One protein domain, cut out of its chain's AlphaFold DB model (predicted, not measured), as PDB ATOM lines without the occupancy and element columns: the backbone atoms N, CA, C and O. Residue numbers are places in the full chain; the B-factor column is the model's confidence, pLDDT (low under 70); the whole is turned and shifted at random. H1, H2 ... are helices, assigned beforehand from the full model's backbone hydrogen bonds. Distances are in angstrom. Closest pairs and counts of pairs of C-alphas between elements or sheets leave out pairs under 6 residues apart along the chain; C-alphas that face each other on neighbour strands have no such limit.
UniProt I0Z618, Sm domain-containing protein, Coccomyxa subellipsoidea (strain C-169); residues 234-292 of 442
ATOM      1  N   ALA A 234      25.274 -62.362  44.831       94.00
ATOM      2  CA  ALA A 234      25.805 -61.056  45.217       94.00
ATOM      3  C   ALA A 234      27.160 -60.723  44.561       94.00
ATOM      4  O   ALA A 234      27.556 -59.557  44.566       94.00
ATOM      5  N   THR A 235      27.867 -61.709  43.992       95.44
ATOM      6  CA  THR A 235      29.116 -61.479  43.246       95.44
ATOM      7  C   THR A 235      28.883 -60.973  41.820       95.44
ATOM      8  O   THR A 235      29.795 -60.391  41.233       95.44
ATOM      9  N   MET A 236      27.670 -61.134  41.274       92.38
ATOM     10  CA  MET A 236      27.291 -60.659  39.935       92.38
ATOM     11  C   MET A 236      26.524 -59.328  39.941       92.38
ATOM     12  O   MET A 236      26.375 -58.708  38.888       92.38
ATOM     13  N   ASP A 237      26.048 -58.863  41.099       92.31
ATOM     14  CA  ASP A 237      25.369 -57.569  41.209       92.31
ATOM     15  C   ASP A 237      26.374 -56.403  41.202       92.31
ATOM     16  O   ASP A 237      27.178 -56.249  42.117       92.31
ATOM     17  N   PHE A 238      26.283 -55.534  40.190       90.38
ATOM     18  CA  PHE A 238      27.153 -54.365  40.000       90.38
ATOM     19  C   PHE A 238      27.107 -53.340  41.146       90.38
ATOM     20  O   PHE A 238      27.984 -52.477  41.215       90.38
ATOM     21  N   PHE A 239      26.088 -53.386  42.010       91.94
ATOM     22  CA  PHE A 239      25.958 -52.497  43.171       91.94
ATOM     23  C   PHE A 239      26.335 -53.164  44.499       91.94
ATOM     24  O   PHE A 239      26.360 -52.495  45.536       91.94
ATOM     25  N   SER A 240      26.659 -54.455  44.476       94.62
ATOM     26  CA  SER A 240      27.062 -55.205  45.657       94.62
ATOM     27  C   SER A 240      28.506 -54.874  46.064       94.62
ATOM     28  O   SER A 240      29.385 -54.757  45.207       94.62
ATOM     29  N   PRO A 241      28.816 -54.798  47.373       95.38
ATOM     30  CA  PRO A 241      30.193 -54.673  47.858       95.38
ATOM     31  C   PRO A 241      31.083 -55.870  47.498       95.38
ATOM     32  O   PRO A 241      32.304 -55.763  47.548       95.38
ATOM     33  N   GLN A 242      30.471 -57.014  47.182       96.88
ATOM     34  CA  GLN A 242      31.147 -58.268  46.846       96.88
ATOM     35  C   GLN A 242      31.242 -58.492  45.330       96.88
ATOM     36  O   GLN A 242      31.508 -59.612  44.899       96.88
ATOM     37  N   PHE A 243      30.999 -57.453  44.524       95.69
ATOM     38  CA  PHE A 243      31.028 -57.543  43.068       95.69
ATOM     39  C   PHE A 243      32.397 -58.007  42.552       95.69
ATOM     40  O   PHE A 243      33.417 -57.351  42.781       95.69
ATOM     41  N   ASP A 244      32.401 -59.113  41.807       95.25
ATOM     42  CA  ASP A 244      33.585 -59.644  41.138       95.25
ATOM     43  C   ASP A 244      33.520 -59.340  39.636       95.25
ATOM     44  O   ASP A 244      32.804 -59.980  38.858       95.25
ATOM     45  N   ALA A 245      34.320 -58.360  39.213       91.25
ATOM     46  CA  ALA A 245      34.381 -57.923  37.825       91.25
ATOM     47  C   ALA A 245      34.845 -59.031  36.860       91.25
ATOM     48  O   ALA A 245      34.398 -59.054  35.711       91.25
ATOM     49  N   ALA A 246      35.716 -59.950  37.293       92.69
ATOM     50  CA  ALA A 246      36.225 -61.021  36.434       92.69
ATOM     51  C   ALA A 246      35.145 -62.082  36.171       92.69
ATOM     52  O   ALA A 246      34.957 -62.531  35.033       92.69
ATOM     53  N   LYS A 247      34.378 -62.433  37.208       95.19
ATOM     54  CA  LYS A 247      33.230 -63.341  37.100       95.19
ATOM     55  C   LYS A 247      32.090 -62.724  36.279       95.19
ATOM     56  O   LYS A 247      31.517 -63.390  35.418       95.19
ATOM     57  N   ALA A 248      31.819 -61.432  36.462       92.69
ATOM     58  CA  ALA A 248      30.833 -60.701  35.664       92.69
ATOM     59  C   ALA A 248      31.200 -60.648  34.166       92.69
ATOM     60  O   ALA A 248      30.332 -60.841  33.318       92.69
ATOM     61  N   LEU A 249      32.481 -60.441  33.825       88.94
ATOM     62  CA  LEU A 249      32.959 -60.402  32.432       88.94
ATOM     63  C   LEU A 249      32.936 -61.767  31.729       88.94
ATOM     64  O   LEU A 249      32.802 -61.815  30.508       88.94
ATOM     65  N   SER A 250      33.086 -62.863  32.473       94.25
ATOM     66  CA  SER A 250      33.062 -64.228  31.925       94.25
ATOM     67  C   SER A 250      31.650 -64.803  31.775       94.25
ATOM     68  O   SER A 250      31.479 -65.810  31.089       94.25
ATOM     69  N   THR A 251      30.636 -64.160  32.361       93.19
ATOM     70  CA  THR A 251      29.244 -64.620  32.309       93.19
ATOM     71  C   THR A 251      28.540 -64.059  31.064       93.19
ATOM     72  O   THR A 251      28.277 -62.854  30.996       93.19
ATOM     73  N   PRO A 252      28.211 -64.889  30.053       92.06
ATOM     74  CA  PRO A 252      27.551 -64.411  28.843       92.06
ATOM     75  C   PRO A 252      26.129 -63.923  29.147       92.06
ATOM     76  O   PRO A 252      25.391 -64.547  29.903       92.06
ATOM     77  N   GLY A 253      25.731 -62.807  28.532       88.31
ATOM     78  CA  GLY A 253      24.380 -62.245  28.670       88.31
ATOM     79  C   GLY A 253      24.178 -61.301  29.859       88.31
ATOM     80  O   GLY A 253      23.110 -60.698  29.965       88.31
ATOM     81  N   LEU A 254      25.189 -61.103  30.715       88.69
ATOM     82  CA  LEU A 254      25.115 -60.110  31.784       88.69
ATOM     83  C   LEU A 254      25.199 -58.692  31.192       88.69
ATOM     84  O   LEU A 254      26.222 -58.283  30.641       88.69
ATOM     85  N   LEU A 255      24.106 -57.933  31.289       84.81
ATOM     86  CA  LEU A 255      24.061 -56.544  30.834       84.81
ATOM     87  C   LEU A 255      24.499 -55.604  31.967       84.81
ATOM     88  O   LEU A 255      24.010 -55.743  33.090       84.81
ATOM     89  N   PRO A 256      25.371 -54.612  31.701       82.25
ATOM     90  CA  PRO A 256      25.708 -53.608  32.700       82.25
ATOM     91  C   PRO A 256      24.463 -52.782  33.074       82.25
ATOM     92  O   PRO A 256      23.562 -52.629  32.243       82.25
ATOM     93  N   PRO A 257      24.421 -52.151  34.268       84.00
ATOM     94  CA  PRO A 257      23.238 -51.442  34.777       84.00
ATOM     95  C   PRO A 257      22.705 -50.348  33.848       84.00
ATOM     96  O   PRO A 257      21.543 -49.954  33.929       84.00
ATOM     97  N   ASN A 258      23.560 -49.836  32.962       83.06
ATOM     98  CA  ASN A 258      23.169 -48.909  31.922       83.06
ATOM     99  C   ASN A 258      23.668 -49.405  30.553       83.06
ATOM    100  O   ASN A 258      24.761 -49.024  30.126       83.06
ATOM    101  N   PRO A 259      22.875 -50.226  29.835       78.56
ATOM    102  CA  PRO A 259      23.288 -50.841  28.569       78.56
ATOM    103  C   PRO A 259      23.459 -49.822  27.434       78.56
ATOM    104  O   PRO A 259      24.016 -50.138  26.390       78.56
ATOM    105  N   LYS A 260      22.985 -48.582  27.625       82.81
ATOM    106  CA  LYS A 260      23.126 -47.492  26.650       82.81
ATOM    107  C   LYS A 260      24.488 -46.801  26.713       82.81
ATOM    108  O   LYS A 260      24.785 -45.985  25.843       82.81
ATOM    109  N   VAL A 261      25.297 -47.071  27.740       78.25
ATOM    110  CA  VAL A 261      26.626 -46.469  27.864       78.25
ATOM    111  C   VAL A 261      27.566 -47.182  26.903       78.25
ATOM    112  O   VAL A 261      27.796 -48.382  27.024       78.25
ATOM    113  N   LEU A 262      28.116 -46.438  25.941       77.38
ATOM    114  CA  LEU A 262      29.106 -46.984  25.018       77.38
ATOM    115  C   LEU A 262      30.340 -47.456  25.813       77.38
ATOM    116  O   LEU A 262      30.789 -46.721  26.699       77.38
ATOM    117  N   PRO A 263      30.951 -48.609  25.474       69.06
ATOM    118  CA  PRO A 263      32.089 -49.184  26.207       69.06
ATOM    119  C   PRO A 263      33.281 -48.233  26.431       69.06
ATOM    120  O   PRO A 263      34.084 -48.436  27.335       69.06
ATOM    121  N   LEU A 264      33.393 -47.164  25.636       71.06
ATOM    122  CA  LEU A 264      34.499 -46.202  25.673       71.06
ATOM    123  C   LEU A 264      34.128 -44.839  26.282       71.06
ATOM    124  O   LEU A 264      35.008 -43.994  26.476       71.06
ATOM    125  N   ASP A 265      32.854 -44.603  26.607       74.81
ATOM    126  CA  ASP A 265      32.393 -43.288  27.075       74.81
ATOM    127  C   ASP A 265      32.966 -42.965  28.468       74.81
ATOM    128  O   ASP A 265      33.396 -41.844  28.753       74.81
ATOM    129  N   ASN A 266      33.122 -43.995  29.305       70.38
ATOM    130  CA  ASN A 266      33.777 -43.884  30.608       70.38
ATOM    131  C   ASN A 266      35.309 -43.857  30.517       70.38
ATOM    132  O   ASN A 266      35.945 -43.206  31.345       70.38
ATOM    133  N   ILE A 267      35.914 -44.455  29.483       78.00
ATOM    134  CA  ILE A 267      37.375 -44.412  29.293       78.00
ATOM    135  C   ILE A 267      37.840 -42.966  29.114       78.00
ATOM    136  O   ILE A 267      38.868 -42.563  29.659       78.00
ATOM    137  N   SER A 268      37.046 -42.138  28.429       78.75
ATOM    138  CA  SER A 268      37.326 -40.705  28.295       78.75
ATOM    139  C   SER A 268      37.429 -39.978  29.648       78.75
ATOM    140  O   SER A 268      38.255 -39.072  29.792       78.75
ATOM    141  N   LYS A 269      36.648 -40.408  30.652       81.44
ATOM    142  CA  LYS A 269      36.656 -39.871  32.021       81.44
ATOM    143  C   LYS A 269      37.830 -40.426  32.833       81.44
ATOM    144  O   LYS A 269      38.505 -39.656  33.511       81.44
ATOM    145  N   CYS A 270      38.134 -41.718  32.696       81.56
ATOM    146  CA  CYS A 270      39.265 -42.372  33.366       81.56
ATOM    147  C   CYS A 270      40.631 -41.833  32.908       81.56
ATOM    148  O   CYS A 270      41.575 -41.822  33.692       81.56
ATOM    149  N   ARG A 271      40.740 -41.273  31.692       87.12
ATOM    150  CA  ARG A 271      41.969 -40.608  31.205       87.12
ATOM    151  C   ARG A 271      42.436 -39.430  32.062       87.12
ATOM    152  O   ARG A 271      43.584 -39.019  31.926       87.12
ATOM    153  N   ALA A 272      41.566 -38.857  32.895       86.75
ATOM    154  CA  ALA A 272      41.953 -37.817  33.846       86.75
ATOM    155  C   ALA A 272      42.706 -38.366  35.072       86.75
ATOM    156  O   ALA A 272      43.415 -37.603  35.713       86.75
ATOM    157  N   ILE A 273      42.536 -39.655  35.384       88.38
ATOM    158  CA  ILE A 273      43.159 -40.338  36.530       88.38
ATOM    159  C   ILE A 273      44.515 -40.944  36.133       88.38
ATOM    160  O   ILE A 273      45.373 -41.152  36.983       88.38
ATOM    161  N   LEU A 274      44.721 -41.212  34.837       89.81
ATOM    162  CA  LEU A 274      45.983 -41.749  34.334       89.81
ATOM    163  C   LEU A 274      47.153 -40.782  34.610       89.81
ATOM    164  O   LEU A 274      47.003 -39.580  34.357       89.81
ATOM    165  N   PRO A 275      48.318 -41.293  35.057       91.88
ATOM    166  CA  PRO A 275      49.539 -40.508  35.221       91.88
ATOM    167  C   PRO A 275      49.925 -39.758  33.947       91.88
ATOM    168  O   PRO A 275      49.686 -40.228  32.832       91.88
ATOM    169  N   ALA A 276      50.552 -38.593  34.113       91.31
ATOM    170  CA  ALA A 276      50.915 -37.732  32.993       91.31
ATOM    171  C   ALA A 276      51.965 -38.357  32.054       91.31
ATOM    172  O   ALA A 276      52.028 -37.942  30.898       91.31
ATOM    173  N   GLU A 277      52.743 -39.354  32.508       93.81
ATOM    174  CA  GLU A 277      53.731 -40.042  31.661       93.81
ATOM    175  C   GLU A 277      53.083 -40.888  30.556       93.81
ATOM    176  O   GLU A 277      53.699 -41.126  29.517       93.81
ATOM    177  N   LEU A 278      51.834 -41.334  30.744       92.50
ATOM    178  CA  LEU A 278      51.155 -42.158  29.749       92.50
ATOM    179  C   LEU A 278      50.597 -41.289  28.607       92.50
ATOM    180  O   LEU A 278      49.874 -40.321  28.874       92.50
ATOM    181  N   PRO A 279      50.821 -41.660  27.330       89.00
ATOM    182  CA  PRO A 279      50.372 -40.882  26.166       89.00
ATOM    183  C   PRO A 279      48.842 -40.804  26.052       89.00
ATOM    184  O   PRO A 279      48.281 -39.905  25.420       89.00
ATOM    185  N   GLU A 280      48.140 -41.740  26.685       87.75
ATOM    186  CA  GLU A 280      46.682 -41.772  26.727       87.75
ATOM    187  C   GLU A 280      46.083 -40.821  27.764       87.75
ATOM    188  O   GLU A 280      44.886 -40.506  27.682       87.75
ATOM    189  N   SER A 281      46.899 -40.352  28.712       90.00
ATOM    190  CA  SER A 281      46.458 -39.449  29.762       90.00
ATOM    191  C   SER A 281      45.930 -38.151  29.166       90.00
ATOM    192  O   SER A 281      46.368 -37.639  28.126       90.00
ATOM    193  N   ARG A 282      44.943 -37.579  29.849       87.12
ATOM    194  CA  ARG A 282      44.383 -36.286  29.462       87.12
ATOM    195  C   ARG A 282      45.455 -35.194  29.496       87.12
ATOM    196  O   ARG A 282      45.420 -34.305  28.648       87.12
ATOM    197  N   ALA A 283      46.394 -35.280  30.438       87.38
ATOM    198  CA  ALA A 283      47.511 -34.353  30.567       87.38
ATOM    199  C   ALA A 283      48.453 -34.426  29.354       87.38
ATOM    200  O   ALA A 283      48.694 -33.393  28.729       87.38
ATOM    201  N   ALA A 284      48.883 -35.625  28.947       89.19
ATOM    202  CA  ALA A 284      49.734 -35.813  27.771       89.19
ATOM    203  C   ALA A 284      49.054 -35.314  26.488       89.19
ATOM    204  O   ALA A 284      49.641 -34.552  25.718       89.19
ATOM    205  N   LYS A 285      47.765 -35.624  26.290       85.06
ATOM    206  CA  LYS A 285      47.006 -35.105  25.136       85.06
ATOM    207  C   LYS A 285      46.889 -33.581  25.131       85.06
ATOM    208  O   LYS A 285      46.915 -32.972  24.062       85.06
ATOM    209  N   MET A 286      46.750 -32.962  26.304       83.88
ATOM    210  CA  MET A 286      46.731 -31.502  26.433       83.88
ATOM    211  C   MET A 286      48.110 -30.869  26.222       83.88
ATOM    212  O   MET A 286      48.164 -29.727  25.775       83.88
ATOM    213  N   ALA A 287      49.197 -31.589  26.503       85.12
ATOM    214  CA  ALA A 287      50.560 -31.144  26.226       85.12
ATOM    215  C   ALA A 287      50.903 -31.218  24.729       85.12
ATOM    216  O   ALA A 287      51.552 -30.313  24.214       85.12
ATOM    217  N   VAL A 288      50.420 -32.247  24.018       84.62
ATOM    218  CA  VAL A 288      50.621 -32.412  22.561       84.62
ATOM    219  C   VAL A 288      49.769 -31.428  21.759       84.62
ATOM    220  O   VAL A 288      50.215 -30.879  20.757       84.62
ATOM    221  N   ASN A 289      48.547 -31.167  22.220       78.50
ATOM    222  CA  ASN A 289      47.671 -30.148  21.659       78.50
ATOM    223  C   ASN A 289      47.394 -29.083  22.721       78.50
ATOM    224  O   ASN A 289      46.272 -29.034  23.248       78.50
ATOM    225  N   PRO A 290      48.377 -28.213  23.041       73.88
ATOM    226  CA  PRO A 290      48.099 -27.066  23.881       73.88
ATOM    227  C   PRO A 290      47.032 -26.294  23.125       73.88
ATOM    228  O   PRO A 290      47.285 -25.837  22.009       73.88
ATOM    229  N   LYS A 291      45.806 -26.249  23.674       73.75
ATOM    230  CA  LYS A 291      44.681 -25.522  23.072       73.75
ATOM    231  C   LYS A 291      45.250 -24.205  22.589       73.75
ATOM    232  O   LYS A 291      45.637 -23.405  23.445       73.75
ATOM    233  N   ARG A 292      45.373 -24.035  21.260       74.19
ATOM    234  CA  ARG A 292      45.983 -22.844  20.661       74.19
ATOM    235  C   ARG A 292      45.417 -21.674  21.432       74.19
ATOM    236  O   ARG A 292      44.188 -21.551  21.479       74.19
TER     237      ARG A 292
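This is residues 234 to 292 of the 442 residues of the protein "Sm domain-containing protein" of Coccomyxa subellipsoidea (strain C-169) (UniProt I0Z618). This is a drawn-out chain with little regular structure: three short helices, H1, H2 and H3, strung one after another along a rod, with long loops between them and no shared core. The stretch at residues 258 to 267, of which 265 to 267 belong to H2, stands free. The printed part has 59 residues, 19 of them in the named helices, and no named strand; its class is all helix. It is extended, with a radius of gyration of the C-alphas of 16.1 A and spans of 48 by 22 by 18 A.

H1, residues 245 to 250, touches no helix. It is apart from H2, residues 265 to 270, and from H3, residues 282 to 288. H2 and H3 are only just apart, their closest C-alphas 8.4 A from each other. Every O i to N i+4 pair is within hydrogen-bond range in H1 and H3; in H2 it is 1 of 2.

H1 measures 8.7 A from first to last C-alpha and begins at C-alpha 245 (34.381, -57.923, 37.825). H2 measures 9.4 A. H3 measures 10.1 A and ends at C-alpha 288 (50.621, -32.412, 22.561).

The C-alphas of Ala 234 and Arg 292, the two farthest apart, are 49.7 A apart. The printed part has no cut. The links H1 to H2, 14 residues, and H2 to H3, 11 residues, are long. Mean pLDDT of the printed part is 86.4; Pro 263 is under 70.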